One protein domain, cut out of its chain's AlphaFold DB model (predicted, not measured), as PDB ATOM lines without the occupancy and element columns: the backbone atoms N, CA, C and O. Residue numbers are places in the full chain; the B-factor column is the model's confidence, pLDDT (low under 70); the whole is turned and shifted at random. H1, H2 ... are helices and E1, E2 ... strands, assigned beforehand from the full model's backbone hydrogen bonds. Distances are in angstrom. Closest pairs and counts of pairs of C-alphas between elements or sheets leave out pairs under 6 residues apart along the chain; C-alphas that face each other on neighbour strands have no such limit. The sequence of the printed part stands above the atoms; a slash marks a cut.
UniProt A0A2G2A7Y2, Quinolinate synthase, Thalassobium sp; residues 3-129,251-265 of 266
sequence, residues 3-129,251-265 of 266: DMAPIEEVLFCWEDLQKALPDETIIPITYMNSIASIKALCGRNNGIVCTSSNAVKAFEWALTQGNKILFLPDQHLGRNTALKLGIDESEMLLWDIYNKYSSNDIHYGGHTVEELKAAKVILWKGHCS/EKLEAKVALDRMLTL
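This is residues 3 to 129 and 251 to 265 of the 266 residues of the protein "Quinolinate synthase" of Thalassobium sp (UniProt A0A2G2A7Y2). A strongly twisted sheet of five parallel strands forms the middle of three layers, with H1 and H2 over one face and H3 and H4 over the other. H6 packs on H2 and edge strand E2 at one edge of the sheet, and H5 lies near the other edge strand, E4. The printed part has 142 residues, with six named helices and five named strands in the order H1 E1 H2 E2 H3 E3 H4 E4 H5 E5 H6; across the sheet the order is E2 E1 E3 E5 E4. The class is mixed, helices and strands, and the whole is compact, with a radius of gyration of the C-alphas of 13.9 A and spans of 44 by 35 by 32 A.

The strands are E1, residues 26 to 31 and 16.2 A long, E2, 48 to 50, E3, 68 to 72 and 13.3 A, E4, 92 to 95, and E5, 121 to 124. H1, residues 7 to 20, is 19.6 A long and begins at C-alpha 7 (53.524, -4.224, -27.046). H2 is residues 36 to 44, H3 55 to 65 and 15.4 A, H4 75 to 84 and 14.2 A, and H5 113 to 118. H6, residues 251 to 264, is 20.3 A long and ends at C-alpha 264 (42.833, 7.401, -6.612).

In the sheet, N 29 and O 70 of E1 and E3 are 2.8 A apart, N 50 and O 30 of E2 and E1 2.8 A, N 122 and O 69 of E5 and E3 2.8 A, and N 95 and O 123 of E4 and E5 2.7 A, within hydrogen-bond range. E1, H2, E2 and E4, H5, E5 are strand-helix-strand units, two parallel neighbour strands with a helix between; E2, H3, E3 and E3, H4, E4 are split ones, with another strand between in the sheet. The four crossovers are right-handed. H3 is over E1 at a height over the sheet of 8.3 A, and H4 is over E3 and E5 at 9.2 A. H3 and H4 touch, closest at the C-alphas of Val 56 and Thr 81, 5.8 A, about perpendicular at 75 degrees. On the opposite face, H1 is over E3 and E5 at 9.6 A. H1 and H2 only just touch, with 3 pairs of C-alphas within 8 A, and only at their ends; the closest are Ile 7 and Ile 38, 6.4 A. H6 stands up from the sheet at 63 degrees and touches H2, closest at the C-alphas of Ala 40 and Ala 255, 3.8 A. The closest C-alphas of E4 and H5 are those of Leu 93 and Leu 116, 7.4 A. Every O i to N i+4 pair is within hydrogen-bond range in H1, H2, H3, H4 and H5, and 9 of 10 are in H6.

The C-alphas farthest apart, those of Asn 104 and Thr 264, are 45.2 A apart. Residues 130 to 250 are not printed; C-alphas 129 and 251 are 27.6 A apart across the cut. The link from E4 to H5, 17 residues, is long. The mean pLDDT of the printed part is 93.0, and residues 99 to 106 are under 70.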
ATOM      1  N   ASP A   3      48.423 -11.367 -23.471       88.50
ATOM      2  CA  ASP A   3      49.295 -11.608 -24.633       88.50
ATOM      3  C   ASP A   3      48.620 -11.360 -25.997       88.50
ATOM      4  O   ASP A   3      49.280 -11.407 -27.029       88.50
ATOM      5  N   MET A   4      47.307 -11.091 -26.033       91.94
ATOM      6  CA  MET A   4      46.588 -10.731 -27.268       91.94
ATOM      7  C   MET A   4      46.808  -9.264 -27.666       91.94
ATOM      8  O   MET A   4      46.304  -8.832 -28.700       91.94
ATOM      9  N   ALA A   5      47.551  -8.502 -26.859       93.75
ATOM     10  CA  ALA A   5      48.014  -7.157 -27.169       93.75
ATOM     11  C   ALA A   5      49.550  -7.101 -27.071       93.75
ATOM     12  O   ALA A   5      50.086  -6.648 -26.059       93.75
ATOM     13  N   PRO A   6      50.292  -7.596 -28.078       94.06
ATOM     14  CA  PRO A   6      51.747  -7.470 -28.096       94.06
ATOM     15  C   PRO A   6      52.157  -5.996 -28.052       94.06
ATOM     16  O   PRO A   6      51.584  -5.182 -28.772       94.06
ATOM     17  N   ILE A   7      53.153  -5.637 -27.234       94.19
ATOM     18  CA  ILE A   7      53.524  -4.224 -27.046       94.19
ATOM     19  C   ILE A   7      53.898  -3.528 -28.356       94.19
ATOM     20  O   ILE A   7      53.500  -2.389 -28.560       94.19
ATOM     21  N   GLU A   8      54.606  -4.207 -29.256       94.06
ATOM     22  CA  GLU A   8      54.997  -3.662 -30.563       94.06
ATOM     23  C   GLU A   8      53.765  -3.222 -31.366       94.06
ATOM     24  O   GLU A   8      53.702  -2.103 -31.863       94.06
ATOM     25  N   GLU A   9      52.732  -4.062 -31.387       94.00
ATOM     26  CA  GLU A   9      51.463  -3.789 -32.062       94.00
ATOM     27  C   GLU A   9      50.670  -2.661 -31.399       94.00
ATOM     28  O   GLU A   9      50.063  -1.831 -32.079       94.00
ATOM     29  N   VAL A  10      50.696  -2.593 -30.067       96.19
ATOM     30  CA  VAL A  10      50.056  -1.504 -29.321       96.19
ATOM     31  C   VAL A  10      50.778  -0.175 -29.567       96.19
ATOM     32  O   VAL A  10      50.120   0.857 -29.672       96.19
ATOM     33  N   LEU A  11      52.109  -0.176 -29.694       95.94
ATOM     34  CA  LEU A  11      52.882   1.024 -30.026       95.94
ATOM     35  C   LEU A  11      52.578   1.514 -31.440       95.94
ATOM     36  O   LEU A  11      52.330   2.706 -31.608       95.94
ATOM     37  N   PHE A  12      52.512   0.612 -32.425       93.81
ATOM     38  CA  PHE A  12      52.090   0.978 -33.779       93.81
ATOM     39  C   PHE A  12      50.674   1.549 -33.792       93.81
ATOM     40  O   PHE A  12      50.462   2.620 -34.348       93.81
ATOM     41  N   CYS A  13      49.728   0.896 -33.110       94.81
ATOM     42  CA  CYS A  13      48.371   1.415 -32.945       94.81
ATOM     43  C   CYS A  13      48.363   2.815 -32.327       94.81
ATOM     44  O   CYS A  13      47.682   3.704 -32.829       94.81
ATOM     45  N   TRP A  14      49.142   3.031 -31.266       96.94
ATOM     46  CA  TRP A  14      49.233   4.332 -30.617       96.94
ATOM     47  C   TRP A  14      49.753   5.410 -31.572       96.94
ATOM     48  O   TRP A  14      49.134   6.462 -31.694       96.94
ATOM     49  N   GLU A  15      50.851   5.151 -32.284       94.88
ATOM     50  CA  GLU A  15      51.396   6.091 -33.269       94.88
ATOM     51  C   GLU A  15      50.415   6.385 -34.405       94.88
ATOM     52  O   GLU A  15      50.260   7.538 -34.808       94.88
ATOM     53  N   ASP A  16      49.755   5.352 -34.916       93.69
ATOM     54  CA  ASP A  16      48.768   5.448 -35.986       93.69
ATOM     55  C   ASP A  16      47.560   6.287 -35.556       93.69
ATOM     56  O   ASP A  16      47.133   7.177 -36.289       93.69
ATOM     57  N   LEU A  17      47.061   6.084 -34.335       95.38
ATOM     58  CA  LEU A  17      45.986   6.894 -33.768       95.38
ATOM     59  C   LEU A  17      46.395   8.360 -33.588       95.38
ATOM     60  O   LEU A  17      45.631   9.247 -33.960       95.38
ATOM     61  N   GLN A  18      47.604   8.627 -33.082       95.88
ATOM     62  CA  GLN A  18      48.119   9.996 -32.940       95.88
ATOM     63  C   GLN A  18      48.291  10.693 -34.303       95.88
ATOM     64  O   GLN A  18      48.050  11.893 -34.416       95.88
ATOM     65  N   LYS A  19      48.674   9.953 -35.354       93.62
ATOM     66  CA  LYS A  19      48.777  10.478 -36.728       93.62
ATOM     67  C   LYS A  19      47.411  10.731 -37.364       93.62
ATOM     68  O   LYS A  19      47.243  11.739 -38.044       93.62
ATOM     69  N   ALA A  20      46.456   9.820 -37.175       92.44
ATOM     70  CA  ALA A  20      45.117   9.925 -37.752       92.44
ATOM     71  C   ALA A  20      44.266  11.011 -37.079       92.44
ATOM     72  O   ALA A  20      43.428  11.639 -37.731       92.44
ATOM     73  N   LEU A  21      44.478  11.226 -35.779       95.12
ATOM     74  CA  LEU A  21      43.656  12.077 -34.923       95.12
ATOM     75  C   LEU A  21      44.505  13.142 -34.192       95.12
ATOM     76  O   LEU A  21      44.493  13.184 -32.963       95.12
ATOM     77  N   PRO A  22      45.242  14.014 -34.911       94.75
ATOM     78  CA  PRO A  22      46.186  14.952 -34.292       94.75
ATOM     79  C   PRO A  22      45.513  16.034 -33.434       94.75
ATOM     80  O   PRO A  22      46.150  16.589 -32.542       94.75
ATOM     81  N   ASP A  23      44.236  16.328 -33.695       94.50
ATOM     82  CA  ASP A  23      43.451  17.339 -32.974       94.50
ATOM     83  C   ASP A  23      42.652  16.748 -31.793       94.50
ATOM     84  O   ASP A  23      41.963  17.472 -31.074       94.50
ATOM     85  N   GLU A  24      42.721  15.430 -31.588       95.56
ATOM     86  CA  GLU A  24      41.938  14.703 -30.591       95.56
ATOM     87  C   GLU A  24      42.806  14.329 -29.383       95.56
ATOM     88  O   GLU A  24      43.977  13.969 -29.510       95.56
ATOM     89  N   THR A  25      42.222  14.344 -28.184       97.06
ATOM     90  CA  THR A  25      42.911  13.893 -26.966       97.06
ATOM     91  C   THR A  25      42.467  12.476 -26.624       97.06
ATOM     92  O   THR A  25      41.408  12.259 -26.031       97.06
ATOM     93  N   ILE A  26      43.298  11.504 -27.003       98.12
ATOM     94  CA  ILE A  26      43.061  10.078 -26.754       98.12
ATOM     95  C   ILE A  26      43.630   9.689 -25.390       98.12
ATOM     96  O   ILE A  26      44.823   9.856 -25.140       98.12
ATOM     97  N   ILE A  27      42.797   9.108 -24.529       98.50
ATOM     98  CA  ILE A  27      43.197   8.604 -23.215       98.50
ATOM     99  C   ILE A  27      43.308   7.073 -23.261       98.50
ATOM    100  O   ILE A  27      42.295   6.387 -23.424       98.50
ATOM    101  N   PRO A  28      44.519   6.499 -23.119       98.56
ATOM    102  CA  PRO A  28      44.690   5.055 -23.093       98.56
ATOM    103  C   PRO A  28      44.331   4.488 -21.715       98.56
ATOM    104  O   PRO A  28      44.956   4.804 -20.700       98.56
ATOM    105  N   ILE A  29      43.358   3.588 -21.681       98.62
ATOM    106  CA  ILE A  29      42.980   2.808 -20.506       98.62
ATOM    107  C   ILE A  29      43.419   1.364 -20.739       98.62
ATOM    108  O   ILE A  29      43.070   0.754 -21.751       98.62
ATOM    109  N   THR A  30      44.152   0.782 -19.791       98.38
ATOM    110  CA  THR A  30      44.459  -0.652 -19.833       98.38
ATOM    111  C   THR A  30      43.872  -1.388 -18.643       98.38
ATOM    112  O   THR A  30      44.050  -1.005 -17.491       98.38
ATOM    113  N   TYR A  31      43.198  -2.494 -18.912       97.75
ATOM    114  CA  TYR A  31      42.788  -3.437 -17.894       97.75
ATOM    115  C   TYR A  31      44.016  -4.049 -17.200       97.75
ATOM    116  O   TYR A  31      45.072  -4.238 -17.805       97.75
ATOM    117  N   MET A  32      43.880  -4.388 -15.918       96.25
ATOM    118  CA  MET A  32      44.939  -4.941 -15.076       96.25
ATOM    119  C   MET A  32      45.567  -6.197 -15.690       96.25
ATOM    120  O   MET A  32      46.778  -6.402 -15.553       96.25
ATOM    121  N   ASN A  33      44.782  -6.973 -16.445       94.69
ATOM    122  CA  ASN A  33      45.221  -8.134 -17.223       94.69
ATOM    123  C   ASN A  33      45.966  -7.717 -18.507       94.69
ATOM    124  O   ASN A  33      45.553  -8.019 -19.626       94.69
ATOM    125  N   SER A  34      47.093  -7.034 -18.328       95.75
ATOM    126  CA  SER A  34      48.002  -6.558 -19.372       95.75
ATOM    127  C   SER A  34      49.456  -6.626 -18.898       95.75
ATOM    128  O   SER A  34      49.737  -6.722 -17.699       95.75
ATOM    129  N   ILE A  35      50.404  -6.567 -19.827       95.94
ATOM    130  CA  ILE A  35      51.836  -6.536 -19.503       95.94
ATOM    131  C   ILE A  35      52.269  -5.165 -18.955       95.94
ATOM    132  O   ILE A  35      51.593  -4.153 -19.149       95.94
ATOM    133  N   ALA A  36      53.402  -5.127 -18.245       96.69
ATOM    134  CA  ALA A  36      53.914  -3.905 -17.614       96.69
ATOM    135  C   ALA A  36      54.181  -2.776 -18.624       96.69
ATOM    136  O   ALA A  36      53.902  -1.619 -18.327       96.69
ATOM    137  N   SER A  37      54.628  -3.111 -19.833       96.94
ATOM    138  CA  SER A  37      54.910  -2.141 -20.891       96.94
ATOM    139  C   SER A  37      53.656  -1.432 -21.427       96.94
ATOM    140  O   SER A  37      53.715  -0.245 -21.739       96.94
ATOM    141  N   ILE A  38      52.490  -2.092 -21.446       97.69
ATOM    142  CA  ILE A  38      51.210  -1.429 -21.766       97.69
ATOM    143  C   ILE A  38      50.803  -0.484 -20.630       97.69
ATOM    144  O   ILE A  38      50.357   0.634 -20.875       97.69
ATOM    145  N   LYS A  39      51.006  -0.888 -19.370       98.25
ATOM    146  CA  LYS A  39      50.771   0.002 -18.221       98.25
ATOM    147  C   LYS A  39      51.689   1.227 -18.275       98.25
ATOM    148  O   LYS A  39      51.241   2.330 -17.973       98.25
ATOM    149  N   ALA A  40      52.941   1.045 -18.695       98.25
ATOM    150  CA  ALA A  40      53.898   2.123 -18.918       98.25
ATOM    151  C   ALA A  40      53.441   3.074 -20.035       98.25
ATOM    152  O   ALA A  40      53.418   4.288 -19.827       98.25
ATOM    153  N   LEU A  41      52.963   2.531 -21.165       98.25
ATOM    154  CA  LEU A  41      52.335   3.311 -22.235       98.25
ATOM    155  C   LEU A  41      51.177   4.167 -21.707       98.25
ATOM    156  O   LEU A  41      51.125   5.356 -22.011       98.25
ATOM    157  N   CYS A  42      50.281   3.595 -20.898       98.12
ATOM    158  CA  CYS A  42      49.217   4.361 -20.251       98.12
ATOM    159  C   CYS A  42      49.794   5.463 -19.353       98.12
ATOM    160  O   CYS A  42      49.377   6.613 -19.443       98.12
ATOM    161  N   GLY A  43      50.783   5.146 -18.517       97.94
ATOM    162  CA  GLY A  43      51.381   6.093 -17.576       97.94
ATOM    163  C   GLY A  43      51.931   7.346 -18.247       97.94
ATOM    164  O   GLY A  43      51.541   8.458 -17.870       97.94
ATOM    165  N   ARG A  44      52.776   7.156 -19.269       97.75
ATOM    166  CA  ARG A  44      53.447   8.248 -19.995       97.75
ATOM    167  C   ARG A  44      52.530   9.051 -20.917       97.75
ATOM    168  O   ARG A  44      52.843  10.195 -21.213       97.75
ATOM    169  N   ASN A  45      51.397   8.483 -21.329       97.69
ATOM    170  CA  ASN A  45      50.415   9.140 -22.198       97.69
ATOM    171  C   ASN A  45      49.151   9.571 -21.436       97.69
ATOM    172  O   ASN A  45      48.050   9.506 -21.971       97.69
ATOM    173  N   ASN A  46      49.291   9.968 -20.166       96.75
ATOM    174  CA  ASN A  46      48.187  10.477 -19.333       96.75
ATOM    175  C   ASN A  46      46.966   9.543 -19.213       96.75
ATOM    176  O   ASN A  46      45.865   9.980 -18.904       96.75
ATOM    177  N   GLY A  47      47.182   8.248 -19.407       98.00
ATOM    178  CA  GLY A  47      46.204   7.183 -19.257       98.00
ATOM    179  C   GLY A  47      46.169   6.565 -17.864       98.00
ATOM    180  O   GLY A  47      46.803   7.044 -16.915       98.00
ATOM    181  N   ILE A  48      45.441   5.457 -17.740       98.38
ATOM    182  CA  ILE A  48      45.147   4.821 -16.450       98.38
ATOM    183  C   ILE A  48      45.048   3.296 -16.570       98.38
ATOM    184  O   ILE A  48      44.760   2.756 -17.640       98.38
ATOM    185  N   VAL A  49      45.300   2.592 -15.464       98.19
ATOM    186  CA  VAL A  49      44.971   1.164 -15.338       98.19
ATOM    187  C   VAL A  49      43.561   1.017 -14.757       98.19
ATOM    188  O   VAL A  49      43.156   1.816 -13.924       98.19
ATOM    189  N   CYS A  50      42.806  -0.007 -15.138       97.62
ATOM    190  CA  CYS A  50      41.550  -0.346 -14.468       97.62
ATOM    191  C   CYS A  50      41.470  -1.838 -14.134       97.62
ATOM    192  O   CYS A  50      42.260  -2.655 -14.596       97.62
ATOM    193  N   THR A  51      40.482  -2.205 -13.337       96.88
ATOM    194  CA  THR A  51      40.033  -3.573 -13.067       96.88
ATOM    195  C   THR A  51      38.561  -3.689 -13.471       96.88
ATOM    196  O   THR A  51      37.950  -2.685 -13.833       96.88
ATOM    197  N   SER A  52      37.959  -4.878 -13.395       94.56
ATOM    198  CA  SER A  52      36.528  -5.021 -13.677       94.56
ATOM    199  C   SER A  52      35.641  -4.291 -12.660       94.56
ATOM    200  O   SER A  52      34.547  -3.881 -13.024       94.56
ATOM    201  N   SER A  53      36.114  -4.051 -11.429       94.69
ATOM    202  CA  SER A  53      35.339  -3.364 -10.381       94.69
ATOM    203  C   SER A  53      35.352  -1.835 -10.489       94.69
ATOM    204  O   SER A  53      34.442  -1.179  -9.991       94.69
ATOM    205  N   ASN A  54      36.354  -1.238 -11.143       96.00
ATOM    206  CA  ASN A  54      36.468   0.221 -11.285       96.00
ATOM    207  C   ASN A  54      36.510   0.707 -12.744       96.00
ATOM    208  O   ASN A  54      36.801   1.878 -12.982       96.00
ATOM    209  N   ALA A  55      36.199  -0.159 -13.718       97.00
ATOM    210  CA  ALA A  55      36.203   0.192 -15.138       97.00
ATOM    211  C   ALA A  55      35.285   1.386 -15.449       97.00
ATOM    212  O   ALA A  55      35.706   2.299 -16.152       97.00
ATOM    213  N   VAL A  56      34.079   1.429 -14.865       96.94
ATOM    214  CA  VAL A  56      33.128   2.546 -15.037       96.94
ATOM    215  C   VAL A  56      33.758   3.870 -14.596       96.94
ATOM    216  O   VAL A  56      33.864   4.791 -15.402       96.94
ATOM    217  N   LYS A  57      34.295   3.926 -13.369       97.44
ATOM    218  CA  LYS A  57      34.979   5.120 -12.841       97.44
ATOM    219  C   LYS A  57      36.191   5.523 -13.688       97.44
ATOM    220  O   LYS A  57      36.461   6.708 -13.860       97.44
ATOM    221  N   ALA A  58      36.935   4.550 -14.220       98.00
ATOM    222  CA  ALA A  58      38.086   4.814 -15.082       98.00
ATOM    223  C   ALA A  58      37.678   5.443 -16.423       98.00
ATOM    224  O   ALA A  58      38.361   6.351 -16.893       98.00
ATOM    225  N   PHE A  59      36.565   4.999 -17.018       98.12
ATOM    226  CA  PHE A  59      36.007   5.616 -18.224       98.12
ATOM    227  C   PHE A  59      35.490   7.027 -17.942       98.12
ATOM    228  O   PHE A  59      35.836   7.944 -18.681       98.12
ATOM    229  N   GLU A  60      34.719   7.224 -16.871       97.56
ATOM    230  CA  GLU A  60      34.244   8.556 -16.463       97.56
ATOM    231  C   GLU A  60      35.414   9.524 -16.278       97.56
ATOM    232  O   GLU A  60      35.410  10.620 -16.837       97.56
ATOM    233  N   TRP A  61      36.458   9.092 -15.561       97.75
ATOM    234  CA  TRP A  61      37.682   9.870 -15.408       97.75
ATOM    235  C   TRP A  61      38.327  10.169 -16.764       97.75
ATOM    236  O   TRP A  61      38.599  11.329 -17.055       97.75
ATOM    237  N   ALA A  62      38.523   9.170 -17.625       97.75
ATOM    238  CA  ALA A  62      39.168   9.365 -18.922       97.75
ATOM    239  C   ALA A  62      38.414  10.361 -19.819       97.75
ATOM    240  O   ALA A  62      39.042  11.222 -20.430       97.75
ATOM    241  N   LEU A  63      37.078  10.319 -19.826       96.00
ATOM    242  CA  LEU A  63      36.237  11.263 -20.575       96.00
ATOM    243  C   LEU A  63      36.311  12.706 -20.046       96.00
ATOM    244  O   LEU A  63      35.903  13.632 -20.742       96.00
ATOM    245  N   THR A  64      36.821  12.917 -18.828       96.50
ATOM    246  CA  THR A  64      37.108  14.267 -18.305       96.50
ATOM    247  C   THR A  64      38.489  14.776 -18.726       96.50
ATOM    248  O   THR A  64      38.731  15.979 -18.682       96.50
ATOM    249  N   GLN A  65      39.403  13.875 -19.104       96.25
ATOM    250  CA  GLN A  65      40.782  14.206 -19.482       96.25
ATOM    251  C   GLN A  65      40.954  14.373 -20.995       96.25
ATOM    252  O   GLN A  65      41.837  15.102 -21.438       96.25
ATOM    253  N   GLY A  66      40.127  13.692 -21.783       94.25
ATOM    254  CA  GLY A  66      40.146  13.739 -23.234       94.25
ATOM    255  C   GLY A  66      38.794  13.354 -23.813       94.25
ATOM    256  O   GLY A  66      37.850  13.037 -23.092       94.25
ATOM    257  N   ASN A  67      38.691  13.391 -25.133       93.88
ATOM    258  CA  ASN A  67      37.440  13.165 -25.851       93.88
ATOM    259  C   ASN A  67      37.352  11.784 -26.517       93.88
ATOM    260  O   ASN A  67      36.279  11.419 -27.000       93.88
ATOM    261  N   LYS A  68      38.439  10.999 -26.499       97.44
ATOM    262  CA  LYS A  68      38.474   9.619 -27.000       97.44
ATOM    263  C   LYS A  68      39.167   8.681 -26.019       97.44
ATOM    264  O   LYS A  68      40.091   9.077 -25.313       97.44
ATOM    265  N   ILE A  69      38.755   7.417 -26.010       98.56
ATOM    266  CA  ILE A  69      39.361   6.360 -25.191       98.56
ATOM    267  C   ILE A  69      39.960   5.287 -26.096       98.56
ATOM    268  O   ILE A  69      39.287   4.812 -27.003       98.56
ATOM    269  N   LEU A  70      41.185   4.846 -25.803       98.56
ATOM    270  CA  LEU A  70      41.720   3.570 -26.287       98.56
ATOM    271  C   LEU A  70      41.669   2.560 -25.135       98.56
ATOM    272  O   LEU A  70      42.360   2.754 -24.139       98.56
ATOM    273  N   PHE A  71      40.881   1.494 -25.257       98.62
ATOM    274  CA  PHE A  71      40.734   0.470 -24.223       98.62
ATOM    275  C   PHE A  71      41.444  -0.836 -24.595       98.62
ATOM    276  O   PHE A  71      41.166  -1.444 -25.630       98.62
ATOM    277  N   LEU A  72      42.338  -1.292 -23.715       98.25
ATOM    278  CA  LEU A  72      43.203  -2.457 -23.916       98.25
ATOM    279  C   LEU A  72      43.073  -3.468 -22.763       98.25
ATOM    280  O   LEU A  72      42.928  -3.060 -21.616       98.25
ATOM    281  N   PRO A  73      43.299  -4.772 -22.983       97.19
ATOM    282  CA  PRO A  73      43.212  -5.474 -24.255       97.19
ATOM    283  C   PRO A  73      41.816  -6.080 -24.490       97.19
ATOM    284  O   PRO A  73      41.602  -6.655 -25.547       97.19
ATOM    285  N   ASP A  74      40.905  -6.039 -23.510       97.69
ATOM    286  CA  ASP A  74      39.646  -6.790 -23.553       97.69
ATOM    287  C   ASP A  74      38.500  -5.985 -24.186       97.69
ATOM    288  O   ASP A  74      37.990  -5.026 -23.602       97.69
ATOM    289  N   GLN A  75      38.055  -6.404 -25.370       97.38
ATOM    290  CA  GLN A  75      36.973  -5.736 -26.088       97.38
ATOM    291  C   GLN A  75      35.633  -5.795 -25.348       97.38
ATOM    292  O   GLN A  75      34.805  -4.905 -25.525       97.38
ATOM    293  N   HIS A  76      35.363  -6.861 -24.592       97.88
ATOM    294  CA  HIS A  76      34.055  -7.087 -23.986       97.88
ATOM    295  C   HIS A  76      33.912  -6.241 -22.731       97.88
ATOM    296  O   HIS A  76      32.940  -5.500 -22.625       97.88
ATOM    297  N   LEU A  77      34.927  -6.240 -21.861       98.00
ATOM    298  CA  LEU A  77      34.960  -5.352 -20.703       98.00
ATOM    299  C   LEU A  77      34.845  -3.886 -21.137       98.00
ATOM    300  O   LEU A  77      34.025  -3.156 -20.580       98.00
ATOM    301  N   GLY A  78      35.611  -3.466 -22.150       98.00
ATOM    302  CA  GLY A  78      35.545  -2.096 -22.664       98.00
ATOM    303  C   GLY A  78      34.172  -1.745 -23.240       98.00
ATOM    304  O   GLY A  78      33.589  -0.736 -22.851       98.00
ATOM    305  N   ARG A  79      33.616  -2.607 -24.104       98.25
ATOM    306  CA  ARG A  79      32.291  -2.417 -24.723       98.25
ATOM    307  C   ARG A  79      31.174  -2.364 -23.685       98.25
ATOM    308  O   ARG A  79      30.387  -1.425 -23.677       98.25
ATOM    309  N   ASN A  80      31.123  -3.338 -22.780       98.06
ATOM    310  CA  ASN A  80      30.087  -3.409 -21.751       98.06
ATOM    311  C   ASN A  80      30.181  -2.219 -20.782       98.06
ATOM    312  O   ASN A  80      29.153  -1.690 -20.368       98.06
ATOM    313  N   THR A  81      31.394  -1.748 -20.470       98.00
ATOM    314  CA  THR A  81      31.599  -0.533 -19.661       98.00
ATOM    315  C   THR A  81      31.104   0.719 -20.385       98.00
ATOM    316  O   THR A  81      30.382   1.519 -19.796       98.00
ATOM    317  N   ALA A  82      31.448   0.883 -21.663       97.88
ATOM    318  CA  ALA A  82      31.019   2.025 -22.465       97.88
ATOM    319  C   ALA A  82      29.485   2.083 -22.614       97.88
ATOM    320  O   ALA A  82      28.891   3.144 -22.422       97.88
ATOM    321  N   LEU A  83      28.837   0.933 -22.836       97.19
ATOM    322  CA  LEU A  83      27.377   0.832 -22.927       97.19
ATOM    323  C   LEU A  83      26.685   1.200 -21.603       97.19
ATOM    324  O   LEU A  83      25.656   1.872 -21.620       97.19
ATOM    325  N   LYS A  84      27.265   0.839 -20.448       95.94
ATOM    326  CA  LYS A  84      26.760   1.267 -19.124       95.94
ATOM    327  C   LYS A  84      26.804   2.783 -18.926       95.94
ATOM    328  O   LYS A  84      26.000   3.314 -18.166       95.94
ATOM    329  N   LEU A  85      27.719   3.469 -19.608       96.56
ATOM    330  CA  LEU A  85      27.849   4.928 -19.599       96.56
ATOM    331  C   LEU A  85      27.023   5.617 -20.695       96.56
ATOM    332  O   LEU A  85      27.132   6.829 -20.871       96.56
ATOM    333  N   GLY A  86      26.201   4.862 -21.431       96.38
ATOM    334  CA  GLY A  86      25.349   5.392 -22.492       96.38
ATOM    335  C   GLY A  86      26.096   5.782 -23.768       96.38
ATOM    336  O   GLY A  86      25.548   6.537 -24.563       96.38
ATOM    337  N   ILE A  87      27.327   5.300 -23.962       96.88
ATOM    338  CA  ILE A  87      28.028   5.405 -25.249       96.88
ATOM    339  C   ILE A  87      27.463   4.313 -26.153       96.88
ATOM    340  O   ILE A  87      27.480   3.142 -25.769       96.88
ATOM    341  N   ASP A  88      26.953   4.691 -27.322       95.94
ATOM    342  CA  ASP A  88      26.329   3.741 -28.246       95.94
ATOM    343  C   ASP A  88      27.380   2.872 -28.957       95.94
ATOM    344  O   ASP A  88      28.534   3.272 -29.117       95.94
ATOM    345  N   GLU A  89      26.996   1.676 -29.409       93.75
ATOM    346  CA  GLU A  89      27.907   0.790 -30.145       93.75
ATOM    347  C   GLU A  89      28.402   1.418 -31.460       93.75
ATOM    348  O   GLU A  89      29.541   1.175 -31.857       93.75
ATOM    349  N   SER A  90      27.609   2.290 -32.091       94.38
ATOM    350  CA  SER A  90      28.030   3.064 -33.270       94.38
ATOM    351  C   SER A  90      29.147   4.077 -32.986       94.38
ATOM    352  O   SER A  90      29.853   4.482 -33.908       94.38
ATOM    353  N   GLU A  91      29.360   4.450 -31.720       96.25
ATOM    354  CA  GLU A  91      30.482   5.285 -31.277       96.25
ATOM    355  C   GLU A  91      31.697   4.443 -30.840       96.25
ATOM    356  O   GLU A  91      32.666   4.987 -30.294       96.25
ATOM    357  N   MET A  92      31.673   3.122 -31.045       97.38
ATOM    358  CA  MET A  92      32.760   2.214 -30.681       97.38
ATOM    359  C   MET A  92      33.383   1.572 -31.916       97.38
ATOM    360  O   MET A  92      32.690   1.065 -32.791       97.38
ATOM    361  N   LEU A  93      34.712   1.506 -31.952       95.69
ATOM    362  CA  LEU A  93      35.444   0.797 -33.000       95.69
ATOM    363  C   LEU A  93      36.307  -0.306 -32.425       95.69
ATOM    364  O   LEU A  93      36.921  -0.153 -31.375       95.69
ATOM    365  N   LEU A  94      36.380  -1.418 -33.145       95.62
ATOM    366  CA  LEU A  94      37.204  -2.558 -32.775       95.62
ATOM    367  C   LEU A  94      38.514  -2.539 -33.561       95.62
ATOM    368  O   LEU A  94      38.520  -2.825 -34.755       95.62
ATOM    369  N   TRP A  95      39.622  -2.251 -32.890       94.19
ATOM    370  CA  TRP A  95      40.956  -2.294 -33.472       94.19
ATOM    371  C   TRP A  95      41.421  -3.741 -33.672       94.19
ATOM    372  O   TRP A  95      41.671  -4.468 -32.700       94.19
ATOM    373  N   ASP A  96      41.554  -4.158 -34.932       90.62
ATOM    374  CA  ASP A  96      41.910  -5.521 -35.322       90.62
ATOM    375  C   ASP A  96      43.270  -5.584 -36.029       90.62
ATOM    376  O   ASP A  96      43.411  -5.275 -37.212       90.62
ATOM    377  N   ILE A  97      44.282  -6.070 -35.308       85.19
ATOM    378  CA  ILE A  97      45.640  -6.238 -35.842       85.19
ATOM    379  C   ILE A  97      45.771  -7.381 -36.858       85.19
ATOM    380  O   ILE A  97      46.775  -7.444 -37.567       85.19
ATOM    381  N   TYR A  98      44.790  -8.284 -36.948       78.81
ATOM    382  CA  TYR A  98      44.816  -9.395 -37.904       78.81
ATOM    383  C   TYR A  98      44.211  -9.009 -39.254       78.81
ATOM    384  O   TYR A  98      44.451  -9.692 -40.249       78.81
ATOM    385  N   ASN A  99      43.476  -7.896 -39.313       69.25
ATOM    386  CA  ASN A  99      42.827  -7.417 -40.531       69.25
ATOM    387  C   ASN A  99      43.735  -6.523 -41.405       69.25
ATOM    388  O   ASN A  99      43.277  -5.922 -42.370       69.25
ATOM    389  N   LYS A 100      45.045  -6.474 -41.116       57.81
ATOM    390  CA  LYS A 100      46.051  -5.661 -41.834       57.81
ATOM    391  C   LYS A 100      46.173  -5.946 -43.340       57.81
ATOM    392  O   LYS A 100      46.836  -5.189 -44.041       57.81
ATOM    393  N   TYR A 101      45.593  -7.041 -43.833       52.56
ATOM    394  CA  TYR A 101      45.784  -7.528 -45.205       52.56
ATOM    395  C   TYR A 101      44.488  -7.671 -46.016       52.56
ATOM    396  O   TYR A 101      44.528  -8.168 -47.144       52.56
ATOM    397  N   SER A 102      43.335  -7.248 -45.485       49.31
ATOM    398  CA  SER A 102      42.095  -7.243 -46.264       49.31
ATOM    399  C   SER A 102      42.055  -6.003 -47.161       49.31
ATOM    400  O   SER A 102      41.739  -4.915 -46.704       49.31
ATOM    401  N   SER A 103      42.386  -6.189 -48.444       47.06
ATOM    402  CA  SER A 103      42.215  -5.251 -49.571       47.06
ATOM    403  C   SER A 103      42.843  -3.853 -49.431       47.06
ATOM    404  O   SER A 103      42.269  -2.984 -48.795       47.06
ATOM    405  N   ASN A 104      43.980  -3.660 -50.110       48.47
ATOM    406  CA  ASN A 104      44.640  -2.460 -50.675       48.47
ATOM    407  C   ASN A 104      44.501  -1.024 -50.107       48.47
ATOM    408  O   ASN A 104      45.300  -0.208 -50.543       48.47
ATOM    409  N   ASP A 105      43.622  -0.698 -49.160       51.72
ATOM    410  CA  ASP A 105      43.451   0.659 -48.605       51.72
ATOM    411  C   ASP A 105      43.012   0.679 -47.122       51.72
ATOM    412  O   ASP A 105      42.787   1.745 -46.546       51.72
ATOM    413  N   ILE A 106      42.892  -0.483 -46.462       54.53
ATOM    414  CA  ILE A 106      42.474  -0.549 -45.054       54.53
ATOM    415  C   ILE A 106      43.687  -0.354 -44.127       54.53
ATOM    416  O   ILE A 106      44.383  -1.299 -43.752       54.53
ATOM    417  N   HIS A 107      43.940   0.903 -43.767       71.31
ATOM    418  CA  HIS A 107      44.919   1.317 -42.757       71.31
ATOM    419  C   HIS A 107      44.285   1.348 -41.341       71.31
ATOM    420  O   HIS A 107      43.121   1.002 -41.170       71.31
ATOM    421  N   TYR A 108      45.054   1.670 -40.294       81.94
ATOM    422  CA  TYR A 108      44.551   1.924 -38.927       81.94
ATOM    423  C   TYR A 108      43.690   0.821 -38.271       81.94
ATOM    424  O   TYR A 108      42.605   1.072 -37.745       81.94
ATOM    425  N   GLY A 109      44.167  -0.428 -38.286       80.69
ATOM    426  CA  GLY A 109      43.512  -1.522 -37.553       80.69
ATOM    427  C   GLY A 109      42.160  -1.953 -38.124       80.69
ATOM    428  O   GLY A 109      41.353  -2.526 -37.391       80.69
ATOM    429  N   GLY A 110      41.915  -1.682 -39.409       84.69
ATOM    430  CA  GLY A 110      40.682  -2.074 -40.087       84.69
ATOM    431  C   GLY A 110      39.773  -0.919 -40.511       84.69
ATOM    432  O   GLY A 110      38.707  -1.208 -41.044       84.69
ATOM    433  N   HIS A 111      40.160   0.341 -40.268       89.00
ATOM    434  CA  HIS A 111      39.242   1.487 -40.284       89.00
ATOM    435  C   HIS A 111      39.802   2.703 -41.024       89.00
ATOM    436  O   HIS A 111      41.010   2.931 -41.107       89.00
ATOM    437  N   THR A 112      38.899   3.532 -41.527       90.00
ATOM    438  CA  THR A 112      39.213   4.839 -42.115       90.00
ATOM    439  C   THR A 112      39.423   5.907 -41.036       90.00
ATOM    440  O   THR A 112      39.014   5.761 -39.881       90.00
ATOM    441  N   VAL A 113      40.049   7.026 -41.405       91.25
ATOM    442  CA  VAL A 113      40.255   8.153 -40.478       91.25
ATOM    443  C   VAL A 113      38.916   8.780 -40.072       91.25
ATOM    444  O   VAL A 113      38.755   9.215 -38.933       91.25
ATOM    445  N   GLU A 114      37.941   8.806 -40.977       91.44
ATOM    446  CA  GLU A 114      36.591   9.320 -40.739       91.44
ATOM    447  C   GLU A 114      35.851   8.489 -39.683       91.44
ATOM    448  O   GLU A 114      35.263   9.060 -38.763       91.44
ATOM    449  N   GLU A 115      35.943   7.159 -39.758       92.19
ATOM    450  CA  GLU A 115      35.389   6.257 -38.741       92.19
ATOM    451  C   GLU A 115      36.056   6.501 -37.381       92.19
ATOM    452  O   GLU A 115      35.369   6.682 -36.373       92.19
ATOM    453  N   LEU A 116      37.389   6.605 -37.343       92.94
ATOM    454  CA  LEU A 116      38.129   6.899 -36.108       92.94
ATOM    455  C   LEU A 116      37.746   8.255 -35.492       92.94
ATOM    456  O   LEU A 116      37.695   8.394 -34.265       92.94
ATOM    457  N   LYS A 117      37.449   9.260 -36.322       93.75
ATOM    458  CA  LYS A 117      36.953  10.569 -35.867       93.75
ATOM    459  C   LYS A 117      35.544  10.482 -35.288       93.75
ATOM    460  O   LYS A 117      35.292  11.129 -34.275       93.75
ATOM    461  N   ALA A 118      34.665   9.662 -35.859       94.19
ATOM    462  CA  ALA A 118      33.317   9.450 -35.333       94.19
ATOM    463  C   ALA A 118      33.304   8.654 -34.013       94.19
ATOM    464  O   ALA A 118      32.448   8.885 -33.163       94.19
ATOM    465  N   ALA A 119      34.266   7.751 -33.810       96.31
ATOM    466  CA  ALA A 119      34.302   6.887 -32.636       96.31
ATOM    467  C   ALA A 119      34.748   7.608 -31.356       96.31
ATOM    468  O   ALA A 119      35.764   8.304 -31.324       96.31
ATOM    469  N   LYS A 120      34.047   7.372 -30.253       97.31
ATOM    470  CA  LYS A 120      34.421   7.839 -28.914       97.31
ATOM    471  C   LYS A 120      35.313   6.836 -28.182       97.31
ATOM    472  O   LYS A 120      36.158   7.229 -27.375       97.31
ATOM    473  N   VAL A 121      35.143   5.544 -28.465       98.31
ATOM    474  CA  VAL A 121      35.892   4.461 -27.816       98.31
ATOM    475  C   VAL A 121      36.487   3.530 -28.866       98.31
ATOM    476  O   VAL A 121      35.785   2.970 -29.699       98.31
ATOM    477  N   ILE A 122      37.795   3.321 -28.795       98.12
ATOM    478  CA  ILE A 122      38.537   2.365 -29.612       98.12
ATOM    479  C   ILE A 122      38.877   1.177 -28.713       98.12
ATOM    480  O   ILE A 122      39.582   1.309 -27.715       98.12
ATOM    481  N   LEU A 123      38.345   0.009 -29.044       98.06
ATOM    482  CA  LEU A 123      38.468  -1.236 -28.300       98.06
ATOM    483  C   LEU A 123      39.517  -2.122 -28.958       98.06
ATOM    484  O   LEU A 123      39.447  -2.387 -30.153       98.06
ATOM    485  N   TRP A 124      40.455  -2.653 -28.188       97.50
ATOM    486  CA  TRP A 124      41.378  -3.657 -28.704       97.50
ATOM    487  C   TRP A 124      40.700  -5.018 -28.860       97.50
ATOM    488  O   TRP A 124      40.006  -5.466 -27.947       97.50
ATOM    489  N   LYS A 125      40.944  -5.726 -29.971       95.31
ATOM    490  CA  LYS A 125      40.386  -7.067 -30.242       95.31
ATOM    491  C   LYS A 125      41.055  -8.200 -29.443       95.31
ATOM    492  O   LYS A 125      41.457  -9.227 -29.989       95.31
ATOM    493  N   GLY A 126      41.163  -8.046 -28.130       95.38
ATOM    494  CA  GLY A 126      41.468  -9.132 -27.198       95.38
ATOM    495  C   GLY A 126      40.224  -9.548 -26.415       95.38
ATOM    496  O   GLY A 126      39.236  -8.822 -26.353       95.38
ATOM    497  N   HIS A 127      40.248 -10.745 -25.837       95.44
ATOM    498  CA  HIS A 127      39.149 -11.269 -25.021       95.44
ATOM    499  C   HIS A 127      39.640 -12.354 -24.053       95.44
ATOM    500  O   HIS A 127      40.730 -12.926 -24.206       95.44
ATOM    501  N   CYS A 128      38.821 -12.672 -23.052       93.44
ATOM    502  CA  CYS A 128      39.038 -13.820 -22.180       93.44
ATOM    503  C   CYS A 128      38.443 -15.099 -22.771       93.44
ATOM    504  O   CYS A 128      37.227 -15.225 -22.877       93.44
ATOM    505  N   SER A 129      39.275 -16.103 -23.046       90.88
ATOM    506  CA  SER A 129      38.808 -17.405 -23.547       90.88
ATOM    507  C   SER A 129      37.896 -18.161 -22.574       90.88
ATOM    508  O   SER A 129      37.216 -19.094 -22.986       90.88
ATOM    509  N   GLU A 251      59.956   1.378 -17.456       96.50
ATOM    510  CA  GLU A 251      58.609   0.795 -17.497       96.50
ATOM    511  C   GLU A 251      57.964   0.737 -16.113       96.50
ATOM    512  O   GLU A 251      56.788   1.056 -15.957       96.50
ATOM    513  N   LYS A 252      58.730   0.372 -15.079       97.38
ATOM    514  CA  LYS A 252      58.235   0.322 -13.702       97.38
ATOM    515  C   LYS A 252      57.775   1.694 -13.205       97.38
ATOM    516  O   LYS A 252      56.747   1.769 -12.531       97.38
ATOM    517  N   LEU A 253      58.538   2.752 -13.486       98.00
ATOM    518  CA  LEU A 253      58.196   4.115 -13.071       98.00
ATOM    519  C   LEU A 253      56.957   4.618 -13.816       98.00
ATOM    520  O   LEU A 253      56.028   5.107 -13.180       98.00
ATOM    521  N   GLU A 254      56.907   4.433 -15.134       98.12
ATOM    522  CA  GLU A 254      55.769   4.848 -15.958       98.12
ATOM    523  C   GLU A 254      54.500   4.058 -15.604       98.12
ATOM    524  O   GLU A 254      53.450   4.646 -15.350       98.12
ATOM    525  N   ALA A 255      54.587   2.730 -15.488       97.94
ATOM    526  CA  ALA A 255      53.452   1.884 -15.116       97.94
ATOM    527  C   ALA A 255      52.908   2.237 -13.728       97.94
ATOM    528  O   ALA A 255      51.695   2.198 -13.510       97.94
ATOM    529  N   LYS A 256      53.793   2.617 -12.797       97.88
ATOM    530  CA  LYS A 256      53.390   3.079 -11.470       97.88
ATOM    531  C   LYS A 256      52.513   4.329 -11.543       97.88
ATOM    532  O   LYS A 256      51.546   4.391 -10.796       97.88
ATOM    533  N   VAL A 257      52.770   5.266 -12.458       98.25
ATOM    534  CA  VAL A 257      51.919   6.460 -12.624       98.25
ATOM    535  C   VAL A 257      50.477   6.068 -12.965       98.25
ATOM    536  O   VAL A 257      49.540   6.558 -12.335       98.25
ATOM    537  N   ALA A 258      50.276   5.155 -13.921       97.62
ATOM    538  CA  ALA A 258      48.935   4.704 -14.302       97.62
ATOM    539  C   ALA A 258      48.239   3.889 -13.194       97.62
ATOM    540  O   ALA A 258      47.022   3.989 -13.029       97.62
ATOM    541  N   LEU A 259      49.001   3.101 -12.427       97.19
ATOM    542  CA  LEU A 259      48.493   2.361 -11.268       97.19
ATOM    543  C   LEU A 259      48.112   3.290 -10.112       97.19
ATOM    544  O   LEU A 259      47.061   3.105  -9.508       97.19
ATOM    545  N   ASP A 260      48.923   4.303  -9.817       97.62
ATOM    546  CA  ASP A 260      48.620   5.270  -8.762       97.62
ATOM    547  C   ASP A 260      47.340   6.043  -9.102       97.62
ATOM    548  O   ASP A 260      46.469   6.171  -8.245       97.62
ATOM    549  N   ARG A 261      47.157   6.449 -10.370       97.06
ATOM    550  CA  ARG A 261      45.889   7.029 -10.849       97.06
ATOM    551  C   ARG A 261      44.706   6.088 -10.597       97.06
ATOM    552  O   ARG A 261      43.712   6.526 -10.027       97.06
ATOM    553  N   MET A 262      44.821   4.799 -10.930       96.69
ATOM    554  CA  MET A 262      43.773   3.804 -10.646       96.69
ATOM    555  C   MET A 262      43.381   3.771  -9.163       96.69
ATOM    556  O   MET A 262      42.198   3.694  -8.837       96.69
ATOM    557  N   LEU A 263      44.365   3.825  -8.263       95.56
ATOM    558  CA  LEU A 263      44.135   3.775  -6.817       95.56
ATOM    559  C   LEU A 263      43.463   5.044  -6.278       95.56
ATOM    560  O   LEU A 263      42.794   4.974  -5.253       95.56
ATOM    561  N   THR A 264      43.580   6.181  -6.972       95.06
ATOM    562  CA  THR A 264      42.833   7.401  -6.612       95.06
ATOM    563  C   THR A 264      41.344   7.341  -6.961       95.06
ATOM    564  O   THR A 264      40.589   8.178  -6.480       95.06
ATOM    565  N   LEU A 265      40.908   6.354  -7.758       87.44
ATOM    566  CA  LEU A 265      39.501   6.164  -8.146       87.44
ATOM    567  C   LEU A 265      38.696   5.287  -7.167       87.44
ATOM    568  O   LEU A 265      37.581   4.870  -7.501       87.44
TER     569      LEU A 265